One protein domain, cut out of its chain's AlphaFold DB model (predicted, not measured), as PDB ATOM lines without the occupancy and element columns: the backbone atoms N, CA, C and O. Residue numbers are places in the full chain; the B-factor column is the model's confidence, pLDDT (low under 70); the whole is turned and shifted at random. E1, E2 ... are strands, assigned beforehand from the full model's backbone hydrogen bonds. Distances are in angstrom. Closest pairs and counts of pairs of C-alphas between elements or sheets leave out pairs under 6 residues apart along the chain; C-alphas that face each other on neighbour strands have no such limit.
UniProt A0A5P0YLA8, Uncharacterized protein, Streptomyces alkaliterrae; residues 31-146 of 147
ATOM      1  N   VAL A  31      13.388   3.641 121.600       92.44
ATOM      2  CA  VAL A  31      12.034   4.150 121.819       92.44
ATOM      3  C   VAL A  31      11.245   3.091 122.568       92.44
ATOM      4  O   VAL A  31      11.246   1.921 122.171       92.44
ATOM      5  N   CYS A  32      10.560   3.493 123.631       93.50
ATOM      6  CA  CYS A  32       9.846   2.577 124.510       93.50
ATOM      7  C   CYS A  32       8.366   2.931 124.638       93.50
ATOM      8  O   CYS A  32       8.018   4.102 124.792       93.50
ATOM      9  N   LEU A  33       7.500   1.914 124.600       94.25
ATOM     10  CA  LEU A  33       6.064   2.048 124.852       94.25
ATOM     11  C   LEU A  33       5.668   1.356 126.154       94.25
ATOM     12  O   LEU A  33       6.109   0.238 126.438       94.25
ATOM     13  N   TYR A  34       4.779   2.000 126.906       92.31
ATOM     14  CA  TYR A  34       4.296   1.520 128.199       92.31
ATOM     15  C   TYR A  34       2.770   1.441 128.235       92.31
ATOM     16  O   TYR A  34       2.074   2.157 127.509       92.31
ATOM     17  N   LYS A  35       2.263   0.569 129.108       88.81
ATOM     18  CA  LYS A  35       0.856   0.508 129.518       88.81
ATOM     19  C   LYS A  35       0.675   1.192 130.877       88.81
ATOM     20  O   LYS A  35       1.585   1.141 131.694       88.81
ATOM     21  N   ALA A  36      -0.489   1.775 131.147       69.19
ATOM     22  CA  ALA A  36      -0.819   2.535 132.356       69.19
ATOM     23  C   ALA A  36      -0.787   1.682 133.632       69.19
ATOM     24  O   ALA A  36      -0.597   2.218 134.721       69.19
ATOM     25  N   THR A  37      -0.865   0.352 133.507       60.03
ATOM     26  CA  THR A  37      -0.544  -0.593 134.593       60.03
ATOM     27  C   THR A  37       0.898  -0.458 135.106       60.03
ATOM     28  O   THR A  37       1.246  -1.032 136.132       60.03
ATOM     29  N   HIS A  38       1.724   0.335 134.423       52.38
ATOM     30  CA  HIS A  38       3.094   0.686 134.753       52.38
ATOM     31  C   HIS A  38       3.225   2.218 134.795       52.38
ATOM     32  O   HIS A  38       3.624   2.860 133.825       52.38
ATOM     33  N   GLY A  39       2.802   2.826 135.907       45.78
ATOM     34  CA  GLY A  39       2.824   4.280 136.097       45.78
ATOM     35  C   GLY A  39       4.236   4.903 136.078       45.78
ATOM     36  O   GLY A  39       5.237   4.188 136.119       45.78
ATOM     37  N   PRO A  40       4.342   6.252 136.090       42.81
ATOM     38  CA  PRO A  40       5.619   6.989 136.033       42.81
ATOM     39  C   PRO A  40       6.596   6.664 137.168       42.81
ATOM     40  O   PRO A  40       7.793   6.907 137.038       42.81
ATOM     41  N   SER A  41       6.075   6.128 138.267       48.78
ATOM     42  CA  SER A  41       6.806   5.876 139.505       48.78
ATOM     43  C   SER A  41       7.067   4.390 139.756       48.78
ATOM     44  O   SER A  41       7.679   4.050 140.763       48.78
ATOM     45  N   VAL A  42       6.581   3.489 138.895       45.50
ATOM     46  CA  VAL A  42       6.453   2.067 139.244       45.50
ATOM     47  C   VAL A  42       7.113   1.191 138.195       45.50
ATOM     48  O   VAL A  42       6.410   0.488 137.486       45.50
ATOM     49  N   GLY A  43       8.446   1.272 138.088       56.00
ATOM     50  CA  GLY A  43       9.368   0.195 137.679       56.00
ATOM     51  C   GLY A  43       8.970  -0.732 136.525       56.00
ATOM     52  O   GLY A  43       9.477  -1.849 136.438       56.00
ATOM     53  N   GLY A  44       8.046  -0.327 135.666       69.44
ATOM     54  CA  GLY A  44       7.417  -1.228 134.728       69.44
ATOM     55  C   GLY A  44       8.288  -1.358 133.508       69.44
ATOM     56  O   GLY A  44       8.917  -0.401 133.059       69.44
ATOM     57  N   SER A  45       8.374  -2.576 132.999       84.62
ATOM     58  CA  SER A  45       9.097  -2.806 131.761       84.62
ATOM     59  C   SER A  45       8.262  -2.284 130.596       84.62
ATOM     60  O   SER A  45       7.044  -2.496 130.581       84.62
ATOM     61  N   PRO A  46       8.876  -1.598 129.621       91.00
ATOM     62  CA  PRO A  46       8.167  -1.273 128.400       91.00
ATOM     63  C   PRO A  46       7.738  -2.575 127.720       91.00
ATOM     64  O   PRO A  46       8.515  -3.524 127.629       91.00
ATOM     65  N   PHE A  47       6.502  -2.632 127.226       91.88
ATOM     66  CA  PHE A  47       6.039  -3.805 126.475       91.88
ATOM     67  C   PHE A  47       6.608  -3.817 125.048       91.88
ATOM     68  O   PHE A  47       6.568  -4.836 124.362       91.88
ATOM     69  N   LEU A  48       7.129  -2.673 124.594       93.12
ATOM     70  CA  LEU A  48       7.901  -2.539 123.370       93.12
ATOM     71  C   LEU A  48       9.124  -1.677 123.649       93.12
ATOM     72  O   LEU A  48       8.986  -0.552 124.120       93.12
ATOM     73  N   SER A  49      10.296  -2.176 123.279       93.06
ATOM     74  CA  SER A  49      11.537  -1.412 123.232       93.06
ATOM     75  C   SER A  49      12.161  -1.622 121.860       93.06
ATOM     76  O   SER A  49      12.365  -2.767 121.456       93.06
ATOM     77  N   SER A  50      12.397  -0.541 121.118       91.94
ATOM     78  CA  SER A  50      12.881  -0.622 119.739       91.94
ATOM     79  C   SER A  50      14.062   0.307 119.508       91.94
ATOM     80  O   SER A  50      13.940   1.523 119.670       91.94
ATOM     81  N   VAL A  51      15.187  -0.269 119.086       89.06
ATOM     82  CA  VAL A  51      16.342   0.478 118.575       89.06
ATOM     83  C   VAL A  51      15.932   1.117 117.252       89.06
ATOM     84  O   VAL A  51      15.348   0.445 116.405       89.06
ATOM     85  N   GLY A  52      16.232   2.396 117.030       76.00
ATOM     86  CA  GLY A  52      15.945   3.000 115.717       76.00
ATOM     87  C   GLY A  52      14.509   3.520 115.531       76.00
ATOM     88  O   GLY A  52      14.249   4.244 114.572       76.00
ATOM     89  N   GLY A  53      13.583   3.151 116.424       86.69
ATOM     90  CA  GLY A  53      12.143   3.337 116.226       86.69
ATOM     91  C   GLY A  53      11.460   2.105 115.614       86.69
ATOM     92  O   GLY A  53      11.992   1.000 115.653       86.69
ATOM     93  N   PHE A  54      10.239   2.260 115.106       91.88
ATOM     94  CA  PHE A  54       9.430   1.200 114.496       91.88
ATOM     95  C   PHE A  54       8.414   1.788 113.505       91.88
ATOM     96  O   PHE A  54       8.018   2.945 113.615       91.88
ATOM     97  N   SER A  55       7.937   0.989 112.546       92.62
ATOM     98  CA  SER A  55       6.905   1.414 111.588       92.62
ATOM     99  C   SER A  55       5.928   0.289 111.238       92.62
ATOM    100  O   SER A  55       6.218  -0.889 111.454       92.62
ATOM    101  N   LYS A  56       4.762   0.660 110.683       82.06
ATOM    102  CA  LYS A  56       3.694  -0.259 110.232       82.06
ATOM    103  C   LYS A  56       3.174  -1.185 111.342       82.06
ATOM    104  O   LYS A  56       2.875  -2.356 111.104       82.06
ATOM    105  N   LYS A  57       3.067  -0.665 112.567       89.69
ATOM    106  CA  LYS A  57       2.503  -1.381 113.720       89.69
ATOM    107  C   LYS A  57       1.233  -0.683 114.219       89.69
ATOM    108  O   LYS A  57       0.783   0.300 113.639       89.69
ATOM    109  N   SER A  58       0.600  -1.232 115.252       93.19
ATOM    110  CA  SER A  58      -0.550  -0.609 115.920       93.19
ATOM    111  C   SER A  58      -0.570  -1.022 117.388       93.19
ATOM    112  O   SER A  58      -1.264  -1.962 117.790       93.19
ATOM    113  N   TYR A  59       0.243  -0.334 118.181       95.56
ATOM    114  CA  TYR A  59       0.405  -0.623 119.598       95.56
ATOM    115  C   TYR A  59      -0.493   0.284 120.421       95.56
ATOM    116  O   TYR A  59      -0.307   1.497 120.427       95.56
ATOM    117  N   ALA A  60      -1.451  -0.304 121.136       94.50
ATOM    118  CA  ALA A  60      -2.186   0.432 122.153       94.50
ATOM    119  C   ALA A  60      -1.218   0.749 123.299       94.50
ATOM    120  O   ALA A  60      -0.763  -0.178 123.972       94.50
ATOM    121  N   ALA A  61      -0.899   2.018 123.511       92.75
ATOM    122  CA  ALA A  61       0.084   2.458 124.492       92.75
ATOM    123  C   ALA A  61      -0.472   3.641 125.275       92.75
ATOM    124  O   ALA A  61      -1.167   4.480 124.716       92.75
ATOM    125  N   ASP A  62      -0.109   3.705 126.545       92.44
ATOM    126  CA  ASP A  62      -0.480   4.793 127.446       92.44
ATOM    127  C   ASP A  62       0.654   5.818 127.562       92.44
ATOM    128  O   ASP A  62       0.450   6.951 127.987       92.44
ATOM    129  N   ARG A  63       1.865   5.439 127.139       92.62
ATOM    130  CA  ARG A  63       3.023   6.327 127.070       92.62
ATOM    131  C   ARG A  63       4.006   5.884 126.000       92.62
ATOM    132  O   ARG A  63       4.205   4.686 125.792       92.62
ATOM    133  N   ILE A  64       4.665   6.866 125.399       94.38
ATOM    134  CA  ILE A  64       5.861   6.711 124.566       94.38
ATOM    135  C   ILE A  64       7.015   7.502 125.191       94.38
ATOM    136  O   ILE A  64       6.790   8.580 125.738       94.38
ATOM    137  N   PHE A  65       8.229   6.957 125.142       93.50
ATOM    138  CA  PHE A  65       9.441   7.546 125.717       93.50
ATOM    139  C   PHE A  65      10.628   7.409 124.759       93.50
ATOM    140  O   PHE A  65      10.842   6.340 124.181       93.50
ATOM    141  N   ASN A  66      11.403   8.483 124.627       93.31
ATOM    142  CA  ASN A  66      12.660   8.556 123.897       93.31
ATOM    143  C   ASN A  66      13.840   8.443 124.883       93.31
ATOM    144  O   ASN A  66      14.247   9.437 125.484       93.31
ATOM    145  N   ASN A  67      14.418   7.243 125.019       89.75
ATOM    146  CA  ASN A  67      15.708   7.064 125.698       89.75
ATOM    147  C   ASN A  67      16.854   6.934 124.689       89.75
ATOM    148  O   ASN A  67      17.674   6.025 124.785       89.75
ATOM    149  N   GLY A  68      16.853   7.794 123.673       82.00
ATOM    150  CA  GLY A  68      17.768   7.780 122.540       82.00
ATOM    151  C   GLY A  68      19.229   8.072 122.842       82.00
ATOM    152  O   GLY A  68      19.780   7.725 123.887       82.00
ATOM    153  N   VAL A  69      19.889   8.698 121.873       74.88
ATOM    154  CA  VAL A  69      21.314   9.021 121.927       74.88
ATOM    155  C   VAL A  69      21.516  10.479 121.542       74.88
ATOM    156  O   VAL A  69      21.081  10.897 120.476       74.88
ATOM    157  N   LYS A  70      22.236  11.246 122.362       67.12
ATOM    158  CA  LYS A  70      22.504  12.662 122.080       67.12
ATOM    159  C   LYS A  70      23.148  12.860 120.693       67.12
ATOM    160  O   LYS A  70      23.953  12.028 120.259       67.12
ATOM    161  N   TYR A  71      22.769  13.949 120.012       57.38
ATOM    162  CA  TYR A  71      23.278  14.424 118.713       57.38
ATOM    163  C   TYR A  71      24.787  14.132 118.516       57.38
ATOM    164  O   TYR A  71      25.554  14.297 119.472       57.38
ATOM    165  N   PRO A  72      25.258  13.707 117.315       59.31
ATOM    166  CA  PRO A  72      24.663  13.904 115.980       59.31
ATOM    167  C   PRO A  72      23.813  12.777 115.383       59.31
ATOM    168  O   PRO A  72      23.684  12.719 114.165       59.31
ATOM    169  N   LYS A  73      23.275  11.838 116.174       59.94
ATOM    170  CA  LYS A  73      22.633  10.645 115.584       59.94
ATOM    171  C   LYS A  73      21.129  10.514 115.804       59.94
ATOM    172  O   LYS A  73      20.440  10.142 114.864       59.94
ATOM    173  N   ALA A  74      20.636  10.700 117.026       65.19
ATOM    174  CA  ALA A  74      19.320  10.183 117.399       65.19
ATOM    175  C   ALA A  74      18.794  10.839 118.685       65.19
ATOM    176  O   ALA A  74      18.552  10.156 119.685       65.19
ATOM    177  N   ASP A  75      18.674  12.164 118.694       84.19
ATOM    178  CA  ASP A  75      18.160  12.892 119.851       84.19
ATOM    179  C   ASP A  75      16.671  13.225 119.748       84.19
ATOM    180  O   ASP A  75      16.022  13.358 120.781       84.19
ATOM    181  N   HIS A  76      16.096  13.231 118.547       90.75
ATOM    182  CA  HIS A  76      14.677  13.507 118.342       90.75
ATOM    183  C   HIS A  76      13.923  12.320 117.739       90.75
ATOM    184  O   HIS A  76      14.339  11.721 116.745       90.75
ATOM    185  N   ILE A  77      12.776  11.986 118.335       92.56
ATOM    186  CA  ILE A  77      11.835  10.992 117.814       92.56
ATOM    187  C   ILE A  77      10.584  11.686 117.320       92.56
ATOM    188  O   ILE A  77       9.877  12.316 118.103       92.56
ATOM    189  N   ARG A  78      10.251  11.458 116.051       93.88
ATOM    190  CA  ARG A  78       8.940  11.784 115.490       93.88
ATOM    191  C   ARG A  78       8.068  10.542 115.530       93.88
ATOM    192  O   ARG A  78       8.495   9.458 115.128       93.88
ATOM    193  N   TYR A  79       6.848  10.682 116.028       96.00
ATOM    194  CA  TYR A  79       5.915   9.566 116.147       96.00
ATOM    195  C   TYR A  79       4.499   9.983 115.770       96.00
ATOM    196  O   TYR A  79       4.137  11.156 115.836       96.00
ATOM    197  N   TRP A  80       3.695   9.004 115.363       97.12
ATOM    198  CA  TRP A  80       2.287   9.211 115.048       97.12
ATOM    199  C   TRP A  80       1.466   7.958 115.311       97.12
ATOM    200  O   TRP A  80       1.967   6.826 115.391       97.12
ATOM    201  N   GLY A  81       0.165   8.168 115.433       97.44
ATOM    202  CA  GLY A  81      -0.785   7.111 115.692       97.44
ATOM    203  C   GLY A  81      -2.221   7.496 115.384       97.44
ATOM    204  O   GLY A  81      -2.515   8.552 114.824       97.44
ATOM    205  N   LYS A  82      -3.120   6.588 115.755       97.44
ATOM    206  CA  LYS A  82      -4.570   6.767 115.647       97.44
ATOM    207  C   LYS A  82      -5.203   6.871 117.019       97.44
ATOM    208  O   LYS A  82      -4.753   6.222 117.958       97.44
ATOM    209  N   THR A  83      -6.274   7.634 117.089       96.25
ATOM    210  CA  THR A  83      -7.224   7.666 118.202       96.25
ATOM    211  C   THR A  83      -8.571   7.153 117.701       96.25
ATOM    212  O   THR A  83      -8.753   7.003 116.489       96.25
ATOM    213  N   ASP A  84      -9.512   6.876 118.602       95.62
ATOM    214  CA  ASP A  84     -10.868   6.450 118.234       95.62
ATOM    215  C   ASP A  84     -11.517   7.411 117.224       95.62
ATOM    216  O   ASP A  84     -12.205   6.980 116.300       95.62
ATOM    217  N   ASN A  85     -11.215   8.708 117.344       95.25
ATOM    218  CA  ASN A  85     -11.844   9.767 116.559       95.25
ATOM    219  C   ASN A  85     -10.848  10.605 115.744       95.25
ATOM    220  O   ASN A  85     -11.101  11.789 115.539       95.25
ATOM    221  N   GLY A  86      -9.708  10.056 115.305       97.25
ATOM    222  CA  GLY A  86      -8.718  10.857 114.575       97.25
ATOM    223  C   GLY A  86      -7.295  10.302 114.542       97.25
ATOM    224  O   GLY A  86      -7.063   9.091 114.609       97.25
ATOM    225  N   VAL A  87      -6.328  11.213 114.464       98.00
ATOM    226  CA  VAL A  87      -4.889  10.915 114.498       98.00
ATOM    227  C   VAL A  87      -4.180  11.751 115.556       98.00
ATOM    228  O   VAL A  87      -4.674  12.799 115.962       98.00
ATOM    229  N   PHE A  88      -3.016  11.293 116.002       97.88
ATOM    230  CA  PHE A  88      -2.132  12.074 116.865       97.88
ATOM    231  C   PHE A  88      -0.690  11.969 116.389       97.88
ATOM    232  O   PHE A  88      -0.315  10.990 115.736       97.88
ATOM    233  N   GLN A  89       0.112  12.962 116.745       97.62
ATOM    234  CA  GLN A  89       1.541  12.995 116.474       97.62
ATOM    235  C   GLN A  89       2.283  13.762 117.566       97.62
ATOM    236  O   GLN A  89       1.673  14.371 118.445       97.62
ATOM    237  N   GLY A  90       3.605  13.713 117.510       96.31
ATOM    238  CA  GLY A  90       4.450  14.551 118.340       96.31
ATOM    239  C   GLY A  90       5.928  14.338 118.062       96.31
ATOM    240  O   GLY A  90       6.324  13.438 117.307       96.31
ATOM    241  N   CYS A  91       6.730  15.167 118.719       95.31
ATOM    242  CA  CYS A  91       8.180  15.110 118.669       95.31
ATOM    243  C   CYS A  91       8.750  15.016 120.092       95.31
ATOM    244  O   CYS A  91       8.377  15.790 120.973       95.31
ATOM    245  N   LEU A  92       9.604  14.022 120.341       94.38
ATOM    246  CA  LEU A  92      10.199  13.760 121.653       94.38
ATOM    247  C   LEU A  92      11.697  14.013 121.622       94.38
ATOM    248  O   LEU A  92      12.395  13.478 120.764       94.38
ATOM    249  N   HIS A  93      12.192  14.723 122.622       91.62
ATOM    250  CA  HIS A  93      13.604  15.027 122.806       91.62
ATOM    251  C   HIS A  93      14.315  13.898 123.556       91.62
ATOM    252  O   HIS A  93      13.694  13.102 124.264       91.62
ATOM    253  N   PHE A  94      15.633  13.842 123.433       87.62
ATOM    254  CA  PHE A  94      16.456  12.899 124.169       87.62
ATOM    255  C   PHE A  94      16.349  13.159 125.673       87.62
ATOM    256  O   PHE A  94      16.367  14.299 126.134       87.62
ATOM    257  N   ASN A  95      16.259  12.081 126.447       88.44
ATOM    258  CA  ASN A  95      16.261  12.154 127.897       88.44
ATOM    259  C   ASN A  95      17.689  12.267 128.457       88.44
ATOM    260  O   ASN A  95      18.431  11.287 128.478       88.44
ATOM    261  N   GLU A  96      18.049  13.430 128.996       84.00
ATOM    262  CA  GLU A  96      19.354  13.670 129.630       84.00
ATOM    263  C   GLU A  96      19.422  13.185 131.090       84.00
ATOM    264  O   GLU A  96      20.504  13.086 131.670       84.00
ATOM    265  N   SER A  97      18.279  12.882 131.709       81.69
ATOM    266  CA  SER A  97      18.224  12.411 133.097       81.69
ATOM    267  C   SER A  97      18.656  10.954 133.226       81.69
ATOM    268  O   SER A  97      18.354  10.112 132.387       81.69
ATOM    269  N   THR A  98      19.306  10.628 134.340       77.06
ATOM    270  CA  THR A  98      19.727   9.259 134.672       77.06
ATOM    271  C   THR A  98      18.756   8.529 135.599       77.06
ATOM    272  O   THR A  98      18.918   7.330 135.816       77.06
ATOM    273  N   THR A  99      17.755   9.221 136.153       76.31
ATOM    274  CA  THR A  99      16.868   8.679 137.202       76.31
ATOM    275  C   THR A  99      15.392   8.662 136.814       76.31
ATOM    276  O   THR A  99      14.608   7.935 137.421       76.31
ATOM    277  N   GLY A 100      14.986   9.421 135.795       82.31
ATOM    278  CA  GLY A 100      13.580   9.539 135.413       82.31
ATOM    279  C   GLY A 100      13.385  10.161 134.038       82.31
ATOM    280  O   GLY A 100      14.335  10.645 133.435       82.31
ATOM    281  N   MET A 101      12.143  10.139 133.553       87.25
ATOM    282  CA  MET A 101      11.782  10.724 132.262       87.25
ATOM    283  C   MET A 101      11.634  12.246 132.399       87.25
ATOM    284  O   MET A 101      10.795  12.728 133.164       87.25
ATOM    285  N   GLN A 102      12.426  13.014 131.660       89.06
ATOM    286  CA  GLN A 102      12.336  14.473 131.624       89.06
ATOM    287  C   GLN A 102      11.157  14.937 130.772       89.06
ATOM    288  O   GLN A 102      10.792  14.297 129.785       89.06
ATOM    289  N   LYS A 103      10.586  16.096 131.110       88.69
ATOM    290  CA  LYS A 103       9.621  16.769 130.232       88.69
ATOM    291  C   LYS A 103      10.236  16.940 128.838       88.69
ATOM    292  O   LYS A 103      11.402  17.301 128.735       88.69
ATOM    293  N   GLY A 104       9.468  16.664 127.787       90.75
ATOM    294  CA  GLY A 104       9.980  16.681 126.412       90.75
ATOM    295  C   GLY A 104      10.398  15.308 125.892       90.75
ATOM    296  O   GLY A 104      10.295  15.067 124.698       90.75
ATOM    297  N   SER A 105      10.808  14.383 126.766       92.12
ATOM    298  CA  SER A 105      11.293  13.057 126.344       92.12
ATOM    299  C   SER A 105      10.224  11.972 126.275       92.12
ATOM    300  O   SER A 105      10.473  10.875 125.779       92.12
ATOM    301  N   TRP A 106       9.016  12.259 126.753       93.75
ATOM    302  CA  TRP A 106       7.889  11.333 126.753       93.75
ATOM    303  C   TRP A 106       6.569  12.068 126.522       93.75
ATOM    304  O   TRP A 106       6.484  13.279 126.731       93.75
ATOM    305  N   ALA A 107       5.540  11.314 126.136       94.31
ATOM    306  CA  ALA A 107       4.172  11.807 125.985       94.31
ATOM    307  C   ALA A 107       3.158  10.917 126.718       94.31
ATOM    308  O   ALA A 107       3.265   9.686 126.677       94.31
ATOM    309  N   ASP A 108       2.177  11.545 127.376       93.38
ATOM    310  CA  ASP A 108       1.062  10.878 128.056       93.38
ATOM    311  C   ASP A 108      -0.070  10.567 127.067       93.38
ATOM    312  O   ASP A 108      -0.925  11.403 126.775       93.38
ATOM    313  N   LEU A 109      -0.093   9.343 126.544       93.88
ATOM    314  CA  LEU A 109      -1.111   8.922 125.583       93.88
ATOM    315  C   LEU A 109      -2.448   8.584 126.256       93.88
ATOM    316  O   LEU A 109      -3.441   8.419 125.554       93.88
ATOM    317  N   THR A 110      -2.528   8.565 127.594       92.50
ATOM    318  CA  THR A 110      -3.816   8.421 128.303       92.50
ATOM    319  C   THR A 110      -4.758   9.602 128.051       92.50
ATOM    320  O   THR A 110      -5.968   9.488 128.247       92.50
ATOM    321  N   LYS A 111      -4.223  10.730 127.566       91.00
ATOM    322  CA  LYS A 111      -4.986  11.911 127.131       91.00
ATOM    323  C   LYS A 111      -5.637  11.746 125.759       91.00
ATOM    324  O   LYS A 111      -6.419  12.603 125.355       91.00
ATOM    325  N   VAL A 112      -5.314  10.672 125.042       94.12
ATOM    326  CA  VAL A 112      -5.780  10.399 123.684       94.12
ATOM    327  C   VAL A 112      -6.647   9.135 123.710       94.12
ATOM    328  O   VAL A 112      -6.115   8.026 123.795       94.12
ATOM    329  N   PRO A 113      -7.986   9.257 123.635       93.44
ATOM    330  CA  PRO A 113      -8.883   8.103 123.669       93.44
ATOM    331  C   PRO A 113      -8.531   7.065 122.597       93.44
ATOM    332  O   PRO A 113      -8.354   7.401 121.425       93.44
ATOM    333  N   GLY A 114      -8.360   5.807 123.000       94.25
ATOM    334  CA  GLY A 114      -8.022   4.727 122.074       94.25
ATOM    335  C   GLY A 114      -6.675   4.891 121.366       94.25
ATOM    336  O   GLY A 114      -6.516   4.390 120.254       94.25
ATOM    337  N   ALA A 115      -5.702   5.586 121.969       95.94
ATOM    338  CA  ALA A 115      -4.386   5.800 121.374       95.94
ATOM    339  C   ALA A 115      -3.720   4.494 120.910       95.94
ATOM    340  O   ALA A 115      -3.453   3.574 121.691       95.94
ATOM    341  N   ARG A 116      -3.385   4.433 119.619       96.88
ATOM    342  CA  ARG A 116      -2.579   3.370 119.012       96.88
ATOM    343  C   ARG A 116      -1.407   3.975 118.257       96.88
ATOM    344  O   ARG A 116      -1.590   4.524 117.171       96.88
ATOM    345  N   VAL A 117      -0.200   3.835 118.800       97.06
ATOM    346  CA  VAL A 117       1.029   4.295 118.141       97.06
ATOM    347  C   VAL A 117       1.304   3.399 116.940       97.06
ATOM    348  O   VAL A 117       1.357   2.168 117.065       97.06
ATOM    349  N   GLN A 118       1.451   4.007 115.765       97.31
ATOM    350  CA  GLN A 118       1.669   3.274 114.519       97.31
ATOM    351  C   GLN A 118       3.130   3.246 114.095       97.31
ATOM    352  O   GLN A 118       3.582   2.269 113.484       97.31
ATOM    353  N   ALA A 119       3.857   4.303 114.437       96.25
ATOM    354  CA  ALA A 119       5.264   4.423 114.138       96.25
ATOM    355  C   ALA A 119       5.949   5.460 115.027       96.25
ATOM    356  O   ALA A 119       5.316   6.384 115.541       96.25
ATOM    357  N   ALA A 120       7.256   5.285 115.154       94.94
ATOM    358  CA  ALA A 120       8.196   6.225 115.729       94.94
ATOM    359  C   ALA A 120       9.509   6.090 114.952       94.94
ATOM    360  O   ALA A 120       9.931   4.967 114.684       94.94
ATOM    361  N   TYR A 121      10.157   7.184 114.580       90.81
ATOM    362  CA  TYR A 121      11.458   7.154 113.913       90.81
ATOM    363  C   TYR A 121      12.344   8.290 114.413       90.81
ATOM    364  O   TYR A 121      11.844   9.326 114.852       90.81
ATOM    365  N   TRP A 122      13.658   8.092 114.320       86.75
ATOM    366  CA  TRP A 122      14.622   9.178 114.483       86.75
ATOM    367  C   TRP A 122      14.475  10.157 113.331       86.75
ATOM    368  O   TRP A 122      14.539   9.750 112.170       86.75
ATOM    369  N   GLY A 123      14.224  11.413 113.660       83.44
ATOM    370  CA  GLY A 123      14.009  12.466 112.679       83.44
ATOM    371  C   GLY A 123      14.894  13.669 112.945       83.44
ATOM    372  O   GLY A 123      15.706  13.668 113.868       83.44
ATOM    373  N   ASP A 124      14.687  14.692 112.123       83.75
ATOM    374  CA  ASP A 124      15.249  16.017 112.353       83.75
ATOM    375  C   ASP A 124      14.757  16.602 113.684       83.75
ATOM    376  O   ASP A 124      13.761  16.137 114.256       83.75
ATOM    377  N   GLU A 125      15.436  17.665 114.118       86.44
ATOM    378  CA  GLU A 125      15.063  18.497 115.262       86.44
ATOM    379  C   GLU A 125      13.551  18.749 115.334       86.44
ATOM    380  O   GLU A 125      12.859  18.933 114.317       86.44
ATOM    381  N   CYS A 126      13.031  18.792 116.560       88.94
ATOM    382  CA  CYS A 126      11.684  19.293 116.773       88.94
ATOM    383  C   CYS A 126      11.637  20.770 116.363       88.94
ATOM    384  O   CYS A 126      12.537  21.552 116.686       88.94
ATOM    385  N   ALA A 127      10.590  21.176 115.648       89.12
ATOM    386  CA  ALA A 127      10.403  22.579 115.322       89.12
ATOM    387  C   ALA A 127      10.279  23.404 116.613       89.12
ATOM    388  O   ALA A 127       9.895  22.901 117.672       89.12
ATOM    389  N   ALA A 128      10.590  24.698 116.532       86.44
ATOM    390  CA  ALA A 128      10.452  25.585 117.678       86.44
ATOM    391  C   ALA A 128       9.005  25.540 118.203       86.44
ATOM    392  O   ALA A 128       8.071  25.926 117.501       86.44
ATOM    393  N   ASN A 129       8.841  25.100 119.454       87.38
ATOM    394  CA  ASN A 129       7.548  24.882 120.117       87.38
ATOM    395  C   ASN A 129       6.693  23.732 119.543       87.38
ATOM    396  O   ASN A 129       5.486  23.707 119.787       87.38
ATOM    397  N   GLU A 130       7.284  22.782 118.812       91.38
ATOM    398  CA  GLU A 130       6.585  21.558 118.408       91.38
ATOM    399  C   GLU A 130       6.133  20.786 119.663       91.38
ATOM    400  O   GLU A 130       6.939  20.546 120.569       91.38
ATOM    401  N   PRO A 131       4.841  20.434 119.777       94.38
ATOM    402  CA  PRO A 131       4.333  19.785 120.970       94.38
ATOM    403  C   PRO A 131       4.826  18.340 121.074       94.38
ATOM    404  O   PRO A 131       4.926  17.606 120.089       94.38
ATOM    405  N   VAL A 132       5.034  17.887 122.314       95.69
ATOM    406  CA  VAL A 132       5.319  16.470 122.585       95.69
ATOM    407  C   VAL A 132       4.155  15.571 122.203       95.69
ATOM    408  O   VAL A 132       4.379  14.394 121.951       95.69
ATOM    409  N   LEU A 133       2.931  16.111 122.178       97.06
ATOM    410  CA  LEU A 133       1.710  15.421 121.801       97.06
ATOM    411  C   LEU A 133       0.664  16.413 121.284       97.06
ATOM    412  O   LEU A 133       0.298  17.380 121.954       97.06
ATOM    413  N   GLU A 134       0.126  16.124 120.111       97.44
ATOM    414  CA  GLU A 134      -1.031  16.803 119.550       97.44
ATOM    415  C   GLU A 134      -1.949  15.823 118.822       97.44
ATOM    416  O   GLU A 134      -1.509  14.790 118.316       97.44
ATOM    417  N   ALA A 135      -3.239  16.147 118.765       97.50
ATOM    418  CA  ALA A 135      -4.256  15.331 118.116       97.50
ATOM    419  C   ALA A 135      -5.091  16.145 117.122       97.50
ATOM    420  O   ALA A 135      -5.421  17.305 117.372       97.50
ATOM    421  N   LEU A 136      -5.470  15.512 116.015       97.75
ATOM    422  CA  LEU A 136      -6.434  16.008 115.039       97.75
ATOM    423  C   LEU A 136      -7.649  15.085 115.061       97.75
ATOM    424  O   LEU A 136      -7.536  13.902 114.732       97.75
ATOM    425  N   TYR A 137      -8.804  15.630 115.435       96.44
ATOM    426  CA  TYR A 137     -10.053  14.879 115.516       96.44
ATOM    427  C   TYR A 137     -10.857  14.999 114.216       96.44
ATOM    428  O   TYR A 137     -10.856  16.038 113.558       96.44
ATOM    429  N   TYR A 138     -11.560  13.935 113.833       93.88
ATOM    430  CA  TYR A 138     -12.407  13.934 112.646       93.88
ATOM    431  C   TYR A 138     -13.469  15.033 112.725       93.88
ATOM    432  O   TYR A 138     -14.062  15.281 113.772       93.88
ATOM    433  N   GLY A 139     -13.703  15.695 111.592       94.25
ATOM    434  CA  GLY A 139     -14.606  16.843 111.514       94.25
ATOM    435  C   GLY A 139     -13.981  18.167 111.961       94.25
ATOM    436  O   GLY A 139     -14.638  19.198 111.847       94.25
ATOM    437  N   THR A 140     -12.721  18.178 112.413       93.31
ATOM    438  CA  THR A 140     -11.955  19.408 112.646       93.31
ATOM    439  C   THR A 140     -10.816  19.545 111.635       93.31
ATOM    440  O   THR A 140     -10.357  18.573 111.037       93.31
ATOM    441  N   SER A 141     -10.345  20.777 111.443       94.06
ATOM    442  CA  SER A 141      -9.134  21.093 110.671       94.06
ATOM    443  C   SER A 141      -7.993  21.603 111.559       94.06
ATOM    444  O   SER A 141      -7.000  22.125 111.056       94.06
ATOM    445  N   LYS A 142      -8.157  21.515 112.884       95.38
ATOM    446  CA  LYS A 142      -7.260  22.108 113.877       95.38
ATOM    447  C   LYS A 142      -6.631  21.023 114.743       95.38
ATOM    448  O   LYS A 142      -7.346  20.186 115.291       95.38
ATOM    449  N   TRP A 143      -5.314  21.112 114.908       96.12
ATOM    450  CA  TRP A 143      -4.553  20.327 115.872       96.12
ATOM    451  C   TRP A 143      -4.744  20.860 117.294       96.12
ATOM    452  O   TRP A 143      -4.745  22.071 117.537       96.12
ATOM    453  N   PHE A 144      -4.914  19.941 118.237       96.38
ATOM    454  CA  PHE A 144      -5.048  20.219 119.659       96.38
ATOM    455  C   PHE A 144      -3.813  19.703 120.384       96.38
ATOM    456  O   PHE A 144      -3.578  18.498 120.415       96.38
ATOM    457  N   THR A 145      -3.045  20.604 120.988       96.19
ATOM    458  CA  THR A 145      -1.925  20.240 121.859       96.19
ATOM    459  C   THR A 145      -2.443  19.638 123.158       96.19
ATOM    460  O   THR A 145      -3.329  20.205 123.800       96.19
ATOM    461  N   LEU A 146      -1.869  18.508 123.556       91.62
ATOM    462  CA  LEU A 146      -2.202  17.798 124.785       91.62
ATOM    463  C   LEU A 146      -0.975  17.838 125.707       91.62
ATOM    464  O   LEU A 146       0.147  17.614 125.250       91.62
TER     465      LEU A 146
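AT A GLANCE: This is residues 31 to 146 of the 147 residues of an uncharacterized protein of Streptomyces alkaliterrae (UniProt A0A5P0YLA8). With little regular structure, two antiparallel sheets, E2 E1 E3 E6 and E7 E4 E5 E8 E9, make a sandwich only partly face to face, E8 and E9 beyond the overlap. Nine named strands, E1 to E9 in order, hold 46 of 116 printed residues: all strand. It is compact, radius of gyration of the C-alphas 13.3 A, spanning 41 by 33 by 25 A.

HOW THE PARTS SIT: Find E1, residues 31 to 34, and E2, 48 to 51: a hairpin, N 33 within hydrogen-bond range of O 48 at 2.9 A. E4, 76 to 83, and E5, 86 to 93, form another, N 77 and O 92 at 2.9 A. Across the sandwich, the closest C-alphas of E5 and E6, 106 to 108, are Leu 92 and Trp 106, 6.1 A apart.

IN THESE COORDINATES: C-alpha 31, (12.034, 4.150, 121.819), begins E1. E3 is residues 63 to 67, E7 116 to 122, E8 134 to 137; E9, 143 to 145, ends at (-1.925, 20.240, 121.859).

THE WHOLE: The printed part has no cut. Residues 36 to 44, in the long link E1 to E2, and 70 to 74 have pLDDT under 70.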